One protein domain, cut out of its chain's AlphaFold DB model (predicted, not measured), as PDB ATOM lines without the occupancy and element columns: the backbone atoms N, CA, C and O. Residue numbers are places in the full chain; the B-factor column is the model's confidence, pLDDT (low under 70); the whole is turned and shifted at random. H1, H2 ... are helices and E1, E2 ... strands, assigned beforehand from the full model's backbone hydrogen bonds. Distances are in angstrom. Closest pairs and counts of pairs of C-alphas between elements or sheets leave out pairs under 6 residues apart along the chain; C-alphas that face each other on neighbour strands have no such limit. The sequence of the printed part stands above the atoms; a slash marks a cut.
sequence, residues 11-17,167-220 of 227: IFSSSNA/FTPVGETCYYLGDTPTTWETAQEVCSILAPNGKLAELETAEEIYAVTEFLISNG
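What this domain is: This is residues 11 to 17 and 167 to 220 of the 227 residues of the protein "Hypothetical protein" of Cyprideis torosa (UniProt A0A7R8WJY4). A small sheet of three short strands, with E3 in the middle, has H2 packed slantwise over one face, while H1 sits near its E1 edge and only grazes it. A long link leads from H1 past E1, where residues 199 to 200 pair antiparallel with residues 11 to 12, and on to H2. The printed part has 61 residues, with three named strands and then two named helices, E1 E2 E3 H1 H2; the sheet order is E1 - E3 - E2, antiparallel, and the class is mixed, helices and strands. It is compact, with a radius of gyration of the C-alphas of 11.3 A, and spans 28 by 26 by 19 A.

Where its parts are: Find E3, residues 173 to 177, 12.9 A long, starting at C-alpha 173 (36.575, -47.611, -40.611). Beside it look for E1, residues 11 to 13, 7.0 A, and E2, residues 168 to 170, 6.4 A. H1 is residues 184 to 194, 15.3 A; H2, residues 206 to 219, runs 20.0 A to C-alpha 219 (49.406, -38.420, -40.789).

How they stand to each other: Begin at the inner strand E3: N 11 and O 176 of E1 and E3 are 2.8 A apart, and in the hairpin E2 and E3 so are N 168 and O 175, each within hydrogen-bond range. H2 is on the sheet, making two layers, a helix on one face; its closest C-alphas to E2 are Ala 211 and Val 170, 6.4 A. H2 runs slantwise to the strands, at 36 degrees to E3 on the local plane. H1 only grazes the sheet; its closest C-alphas to E1 are Cys 191 and Ile 11, 5.8 A. H1 and H2 are apart. In H1 and H2 every O i to N i+4 pair is within hydrogen-bond range.

The domain as a whole: The C-alphas farthest apart, of Ala 17 and Thr 183, are 31.0 A apart. Residues 18 to 166 are not printed, and C-alphas 17 and 167 are 13.9 A apart across the cut. The link H1 to H2 is long, 11 residues. Look for pLDDT under 70 at residues 11 to 17 and 219 to 220.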
ATOM      1  N   ILE A  11      40.191 -42.209 -33.086       56.06
ATOM      2  CA  ILE A  11      38.763 -42.101 -32.739       56.06
ATOM      3  C   ILE A  11      37.936 -42.785 -33.824       56.06
ATOM      4  O   ILE A  11      38.086 -42.416 -34.976       56.06
ATOM      5  N   PHE A  12      37.037 -43.707 -33.484       60.19
ATOM      6  CA  PHE A  12      36.224 -44.474 -34.433       60.19
ATOM      7  C   PHE A  12      34.794 -43.938 -34.583       60.19
ATOM      8  O   PHE A  12      34.132 -43.715 -33.574       60.19
ATOM      9  N   SER A  13      34.281 -43.848 -35.815       50.50
ATOM     10  CA  SER A  13      32.838 -43.842 -36.118       50.50
ATOM     11  C   SER A  13      32.525 -44.837 -37.242       50.50
ATOM     12  O   SER A  13      33.209 -44.853 -38.265       50.50
ATOM     13  N   SER A  14      31.493 -45.671 -37.074       49.00
ATOM     14  CA  SER A  14      31.020 -46.567 -38.133       49.00
ATOM     15  C   SER A  14      30.167 -45.783 -39.134       49.00
ATOM     16  O   SER A  14      29.007 -45.467 -38.846       49.00
ATOM     17  N   SER A  15      30.696 -45.490 -40.319       50.31
ATOM     18  CA  SER A  15      29.847 -45.081 -41.436       50.31
ATOM     19  C   SER A  15      29.298 -46.323 -42.132       50.31
ATOM     20  O   SER A  15      30.063 -47.114 -42.671       50.31
ATOM     21  N   ASN A  16      27.975 -46.484 -42.180       51.56
ATOM     22  CA  ASN A  16      27.351 -47.537 -42.998       51.56
ATOM     23  C   ASN A  16      27.306 -47.184 -44.495       51.56
ATOM     24  O   ASN A  16      26.765 -47.948 -45.287       51.56
ATOM     25  N   ALA A  17      27.824 -46.017 -44.881       59.16
ATOM     26  CA  ALA A  17      27.836 -45.564 -46.257       59.16
ATOM     27  C   ALA A  17      29.251 -45.748 -46.813       59.16
ATOM     28  O   ALA A  17      30.210 -45.173 -46.301       59.16
ATOM     29  N   PHE A 167      37.425 -36.868 -40.005       80.56
ATOM     30  CA  PHE A 167      37.797 -38.283 -39.931       80.56
ATOM     31  C   PHE A 167      38.407 -38.761 -41.252       80.56
ATOM     32  O   PHE A 167      37.977 -38.383 -42.340       80.56
ATOM     33  N   THR A 168      39.395 -39.643 -41.153       80.38
ATOM     34  CA  THR A 168      40.057 -40.279 -42.294       80.38
ATOM     35  C   THR A 168      39.607 -41.735 -42.416       80.38
ATOM     36  O   THR A 168      39.663 -42.459 -41.419       80.38
ATOM     37  N   PRO A 169      39.181 -42.201 -43.603       77.88
ATOM     38  CA  PRO A 169      38.898 -43.614 -43.816       77.88
ATOM     39  C   PRO A 169      40.190 -44.431 -43.813       77.88
ATOM     40  O   PRO A 169      41.132 -44.130 -44.543       77.88
ATOM     41  N   VAL A 170      40.209 -45.501 -43.026       75.62
ATOM     42  CA  VAL A 170      41.223 -46.554 -43.041       75.62
ATOM     43  C   VAL A 170      40.471 -47.882 -43.126       75.62
ATOM     44  O   VAL A 170      39.803 -48.307 -42.181       75.62
ATOM     45  N   GLY A 171      40.518 -48.507 -44.303       72.38
ATOM     46  CA  GLY A 171      39.646 -49.635 -44.632       72.38
ATOM     47  C   GLY A 171      38.168 -49.231 -44.594       72.38
ATOM     48  O   GLY A 171      37.769 -48.216 -45.166       72.38
ATOM     49  N   GLU A 172      37.357 -50.017 -43.889       71.44
ATOM     50  CA  GLU A 172      35.921 -49.749 -43.703       71.44
ATOM     51  C   GLU A 172      35.623 -48.824 -42.516       71.44
ATOM     52  O   GLU A 172      34.465 -48.606 -42.159       71.44
ATOM     53  N   THR A 173      36.670 -48.284 -41.895       73.44
ATOM     54  CA  THR A 173      36.575 -47.611 -40.611       73.44
ATOM     55  C   THR A 173      37.058 -46.168 -40.691       73.44
ATOM     56  O   THR A 173      38.074 -45.871 -41.307       73.44
ATOM     57  N   CYS A 174      36.347 -45.253 -40.036       81.19
ATOM     58  CA  CYS A 174      36.728 -43.850 -39.961       81.19
ATOM     59  C   CYS A 174      37.501 -43.557 -38.686       81.19
ATOM     60  O   CYS A 174      36.959 -43.744 -37.596       81.19
ATOM     61  N   TYR A 175      38.720 -43.039 -38.834       81.81
ATOM     62  CA  TYR A 175      39.586 -42.653 -37.730       81.81
ATOM     63  C   TYR A 175      39.822 -41.145 -37.699       81.81
ATOM     64  O   TYR A 175      40.254 -40.557 -38.687       81.81
ATOM     65  N   TYR A 176      39.605 -40.511 -36.553       83.56
ATOM     66  CA  TYR A 176      40.122 -39.168 -36.290       83.56
ATOM     67  C   TYR A 176      41.362 -39.267 -35.405       83.56
ATOM     68  O   TYR A 176      41.380 -40.016 -34.427       83.56
ATOM     69  N   LEU A 177      42.400 -38.506 -35.748       83.38
ATOM     70  CA  LEU A 177      43.620 -38.405 -34.960       83.38
ATOM     71  C   LEU A 177      43.657 -37.053 -34.240       83.38
ATOM     72  O   LEU A 177      43.847 -36.015 -34.870       83.38
ATOM     73  N   GLY A 178      43.504 -37.076 -32.914       78.06
ATOM     74  CA  GLY A 178      43.622 -35.873 -32.090       78.06
ATOM     75  C   GLY A 178      45.070 -35.399 -31.955       78.06
ATOM     76  O   GLY A 178      45.967 -36.188 -31.660       78.06
ATOM     77  N   ASP A 179      45.297 -34.099 -32.122       79.00
ATOM     78  CA  ASP A 179      46.617 -33.458 -32.009       79.00
ATOM     79  C   ASP A 179      46.907 -32.891 -30.605       79.00
ATOM     80  O   ASP A 179      48.058 -32.619 -30.245       79.00
ATOM     81  N   THR A 180      45.862 -32.734 -29.794       78.94
ATOM     82  CA  THR A 180      45.918 -32.120 -28.470       78.94
ATOM     83  C   THR A 180      46.035 -33.199 -27.389       78.94
ATOM     84  O   THR A 180      45.115 -34.005 -27.227       78.94
ATOM     85  N   PRO A 181      47.130 -33.227 -26.601       80.56
ATOM     86  CA  PRO A 181      47.274 -34.179 -25.506       80.56
ATOM     87  C   PRO A 181      46.171 -33.994 -24.462       80.56
ATOM     88  O   PRO A 181      45.961 -32.892 -23.958       80.56
ATOM     89  N   THR A 182      45.500 -35.084 -24.107       78.06
ATOM     90  CA  THR A 182      44.392 -35.084 -23.148       78.06
ATOM     91  C   THR A 182      44.373 -36.383 -22.333       78.06
ATOM     92  O   THR A 182      45.193 -37.276 -22.565       78.06
ATOM     93  N   THR A 183      43.491 -36.490 -21.336       86.12
ATOM     94  CA  THR A 183      43.302 -37.732 -20.567       86.12
ATOM     95  C   THR A 183      42.460 -38.732 -21.357       86.12
ATOM     96  O   THR A 183      41.724 -38.358 -22.264       86.12
ATOM     97  N   TRP A 184      42.534 -40.011 -20.988       81.69
ATOM     98  CA  TRP A 184      41.714 -41.059 -21.607       81.69
ATOM     99  C   TRP A 184      40.209 -40.747 -21.527       81.69
ATOM    100  O   TRP A 184      39.495 -40.868 -22.517       81.69
ATOM    101  N   GLU A 185      39.747 -40.281 -20.365       86.12
ATOM    102  CA  GLU A 185      38.339 -39.953 -20.113       86.12
ATOM    103  C   GLU A 185      37.874 -38.803 -21.014       86.12
ATOM    104  O   GLU A 185      36.871 -38.923 -21.713       86.12
ATOM    105  N   THR A 186      38.655 -37.721 -21.078       84.25
ATOM    106  CA  THR A 186      38.348 -36.585 -21.950       84.25
ATOM    107  C   THR A 186      38.452 -36.959 -23.428       84.25
ATOM    108  O   THR A 186      37.653 -36.482 -24.229       84.25
ATOM    109  N   ALA A 187      39.389 -37.829 -23.817       80.88
ATOM    110  CA  ALA A 187      39.471 -38.321 -25.189       80.88
ATOM    111  C   ALA A 187      38.193 -39.076 -25.582       80.88
ATOM    112  O   ALA A 187      37.627 -38.794 -26.634       80.88
ATOM    113  N   GLN A 188      37.696 -39.971 -24.723       82.00
ATOM    114  CA  GLN A 188      36.451 -40.705 -24.962       82.00
ATOM    115  C   GLN A 188      35.233 -39.770 -25.061       82.00
ATOM    116  O   GLN A 188      34.392 -39.964 -25.936       82.00
ATOM    117  N   GLU A 189      35.144 -38.736 -24.219       83.62
ATOM    118  CA  GLU A 189      34.084 -37.721 -24.325       83.62
ATOM    119  C   GLU A 189      34.143 -36.973 -25.662       83.62
ATOM    120  O   GLU A 189      33.122 -36.820 -26.332       83.62
ATOM    121  N   VAL A 190      35.342 -36.560 -26.089       82.88
ATOM    122  CA  VAL A 190      35.557 -35.919 -27.394       82.88
ATOM    123  C   VAL A 190      35.126 -36.846 -28.531       82.88
ATOM    124  O   VAL A 190      34.427 -36.392 -29.435       82.88
ATOM    125  N   CYS A 191      35.449 -38.143 -28.464       76.25
ATOM    126  CA  CYS A 191      35.009 -39.128 -29.457       76.25
ATOM    127  C   CYS A 191      33.484 -39.112 -29.622       76.25
ATOM    128  O   CYS A 191      32.978 -39.013 -30.737       76.25
ATOM    129  N   SER A 192      32.759 -39.168 -28.504       82.00
ATOM    130  CA  SER A 192      31.295 -39.219 -28.498       82.00
ATOM    131  C   SER A 192      30.630 -37.899 -28.908       82.00
ATOM    132  O   SER A 192      29.460 -37.905 -29.290       82.00
ATOM    133  N   ILE A 193      31.354 -36.775 -28.845       83.00
ATOM    134  CA  ILE A 193      30.899 -35.469 -29.345       83.00
ATOM    135  C   ILE A 193      31.119 -35.349 -30.855       83.00
ATOM    136  O   ILE A 193      30.243 -34.851 -31.559       83.00
ATOM    137  N   LEU A 194      32.288 -35.771 -31.347       76.50
ATOM    138  CA  LEU A 194      32.693 -35.580 -32.742       76.50
ATOM    139  C   LEU A 194      31.864 -36.409 -33.723       76.50
ATOM    140  O   LEU A 194      31.638 -35.975 -34.851       76.50
ATOM    141  N   ALA A 195      31.396 -37.585 -33.309       71.38
ATOM    142  CA  ALA A 195      30.571 -38.427 -34.157       71.38
ATOM    143  C   ALA A 195      29.491 -39.167 -33.357       71.38
ATOM    144  O   ALA A 195      29.742 -39.608 -32.230       71.38
ATOM    145  N   PRO A 196      28.301 -39.392 -33.946       71.81
ATOM    146  CA  PRO A 196      27.337 -40.340 -33.404       71.81
ATOM    147  C   PRO A 196      27.995 -41.714 -33.218       71.81
ATOM    148  O   PRO A 196      28.587 -42.255 -34.152       71.81
ATOM    149  N   ASN A 197      27.896 -42.271 -32.007       72.56
ATOM    150  CA  ASN A 197      28.563 -43.515 -31.586       72.56
ATOM    151  C   ASN A 197      30.100 -43.472 -31.622       72.56
ATOM    152  O   ASN A 197      30.742 -44.523 -31.625       72.56
ATOM    153  N   GLY A 198      30.692 -42.276 -31.631       76.81
ATOM    154  CA  GLY A 198      32.134 -42.115 -31.618       76.81
ATOM    155  C   GLY A 198      32.767 -42.652 -30.332       76.81
ATOM    156  O   GLY A 198      32.342 -42.296 -29.225       76.81
ATOM    157  N   LYS A 199      33.795 -43.494 -30.468       84.94
ATOM    158  CA  LYS A 199      34.559 -44.058 -29.339       84.94
ATOM    159  C   LYS A 199      36.057 -44.094 -29.620       84.94
ATOM    160  O   LYS A 199      36.474 -43.956 -30.766       84.94
ATOM    161  N   LEU A 200      36.863 -44.286 -28.579       83.38
ATOM    162  CA  LEU A 200      38.280 -44.598 -28.756       83.38
ATOM    163  C   LEU A 200      38.440 -45.876 -29.594       83.38
ATOM    164  O   LEU A 200      37.652 -46.811 -29.457       83.38
ATOM    165  N   ALA A 201      39.438 -45.894 -30.479       82.94
ATOM    166  CA  ALA A 201      39.694 -47.021 -31.366       82.94
ATOM    167  C   ALA A 201      40.052 -48.282 -30.571       82.94
ATOM    168  O   ALA A 201      40.947 -48.277 -29.721       82.94
ATOM    169  N   GLU A 202      39.366 -49.368 -30.901       80.94
ATOM    170  CA  GLU A 202      39.613 -50.715 -30.402       80.94
ATOM    171  C   GLU A 202      40.085 -51.530 -31.604       80.94
ATOM    172  O   GLU A 202      39.280 -51.839 -32.471       80.94
ATOM    173  N   LEU A 203      41.392 -51.796 -31.685       80.56
ATOM    174  CA  LEU A 203      41.983 -52.513 -32.816       80.56
ATOM    175  C   LEU A 203      42.065 -54.000 -32.475       80.56
ATOM    176  O   LEU A 203      42.810 -54.380 -31.567       80.56
ATOM    177  N   GLU A 204      41.303 -54.834 -33.177       77.88
ATOM    178  CA  GLU A 204      41.153 -56.254 -32.813       77.88
ATOM    179  C   GLU A 204      41.840 -57.207 -33.793       77.88
ATOM    180  O   GLU A 204      42.282 -58.292 -33.399       77.88
ATOM    181  N   THR A 205      41.961 -56.815 -35.063       79.81
ATOM    182  CA  THR A 205      42.530 -57.672 -36.110       79.81
ATOM    183  C   THR A 205      43.927 -57.219 -36.521       79.81
ATOM    184  O   THR A 205      44.294 -56.050 -36.411       79.81
ATOM    185  N   ALA A 206      44.735 -58.159 -37.020       82.56
ATOM    186  CA  ALA A 206      46.073 -57.841 -37.520       82.56
ATOM    187  C   ALA A 206      46.028 -56.886 -38.728       82.56
ATOM    188  O   ALA A 206      46.885 -56.012 -38.842       82.56
ATOM    189  N   GLU A 207      45.022 -57.032 -39.593       78.88
ATOM    190  CA  GLU A 207      44.788 -56.156 -40.748       78.88
ATOM    191  C   GLU A 207      44.439 -54.734 -40.308       78.88
ATOM    192  O   GLU A 207      45.031 -53.777 -40.806       78.88
ATOM    193  N   GLU A 208      43.551 -54.589 -39.322       73.88
ATOM    194  CA  GLU A 208      43.170 -53.287 -38.773       73.88
ATOM    195  C   GLU A 208      44.359 -52.598 -38.087       73.88
ATOM    196  O   GLU A 208      44.638 -51.428 -38.347       73.88
ATOM    197  N   ILE A 209      45.125 -53.334 -37.270       82.31
ATOM    198  CA  ILE A 209      46.338 -52.813 -36.625       82.31
ATOM    199  C   ILE A 209      47.342 -52.328 -37.672       82.31
ATOM    200  O   ILE A 209      47.898 -51.238 -37.522       82.31
ATOM    201  N   TYR A 210      47.584 -53.115 -38.723       84.25
ATOM    202  CA  TYR A 210      48.516 -52.746 -39.784       84.25
ATOM    203  C   TYR A 210      48.061 -51.474 -40.510       84.25
ATOM    204  O   TYR A 210      48.820 -50.507 -40.589       84.25
ATOM    205  N   ALA A 211      46.803 -51.432 -40.953       78.12
ATOM    206  CA  ALA A 211      46.254 -50.302 -41.695       78.12
ATOM    207  C   ALA A 211      46.246 -49.005 -40.865       78.12
ATOM    208  O   ALA A 211      46.657 -47.947 -41.349       78.12
ATOM    209  N   VAL A 212      45.845 -49.077 -39.590       80.44
ATOM    210  CA  VAL A 212      45.860 -47.914 -38.690       80.44
ATOM    211  C   VAL A 212      47.286 -47.467 -38.387       80.44
ATOM    212  O   VAL A 212      47.543 -46.268 -38.326       80.44
ATOM    213  N   THR A 213      48.240 -48.389 -38.249       83.25
ATOM    214  CA  THR A 213      49.651 -48.027 -38.036       83.25
ATOM    215  C   THR A 213      50.194 -47.219 -39.218       83.25
ATOM    216  O   THR A 213      50.779 -46.158 -39.002       83.25
ATOM    217  N   GLU A 214      49.946 -47.650 -40.455       83.38
ATOM    218  CA  GLU A 214      50.351 -46.909 -41.658       83.38
ATOM    219  C   GLU A 214      49.680 -45.525 -41.743       83.38
ATOM    220  O   GLU A 214      50.334 -44.515 -42.032       83.38
ATOM    221  N   PHE A 215      48.390 -45.439 -41.399       79.81
ATOM    222  CA  PHE A 215      47.679 -44.161 -41.285       79.81
ATOM    223  C   PHE A 215      48.336 -43.219 -40.259       79.81
ATOM    224  O   PHE A 215      48.573 -42.045 -40.554       79.81
ATOM    225  N   LEU A 216      48.685 -43.727 -39.073       79.00
ATOM    226  CA  LEU A 216      49.338 -42.941 -38.026       79.00
ATOM    227  C   LEU A 216      50.755 -42.502 -38.423       79.00
ATOM    228  O   LEU A 216      51.154 -41.385 -38.095       79.00
ATOM    229  N   ILE A 217      51.511 -43.337 -39.141       78.19
ATOM    230  CA  ILE A 217      52.852 -42.994 -39.646       78.19
ATOM    231  C   ILE A 217      52.772 -41.874 -40.691       78.19
ATOM    232  O   ILE A 217      53.599 -40.962 -40.682       78.19
ATOM    233  N   SER A 218      51.779 -41.929 -41.581       72.75
ATOM    234  CA  SER A 218      51.612 -40.969 -42.679       72.75
ATOM    235  C   SER A 218      51.009 -39.628 -42.246       72.75
ATOM    236  O   SER A 218      51.361 -38.598 -42.820       72.75
ATOM    237  N   ASN A 219      50.147 -39.616 -41.223       69.44
ATOM    238  CA  ASN A 219      49.406 -38.420 -40.789       69.44
ATOM    239  C   ASN A 219      49.850 -37.871 -39.422       69.44
ATOM    240  O   ASN A 219      49.500 -36.749 -39.052       69.44
ATOM    241  N   GLY A 220      50.666 -38.617 -38.676       61.09
ATOM    242  CA  GLY A 220      51.308 -38.170 -37.441       61.09
ATOM    243  C   GLY A 220      52.497 -37.249 -37.718       61.09
ATOM    244  O   GLY A 220      53.646 -37.630 -37.507       61.09
TER     245      GLY A 220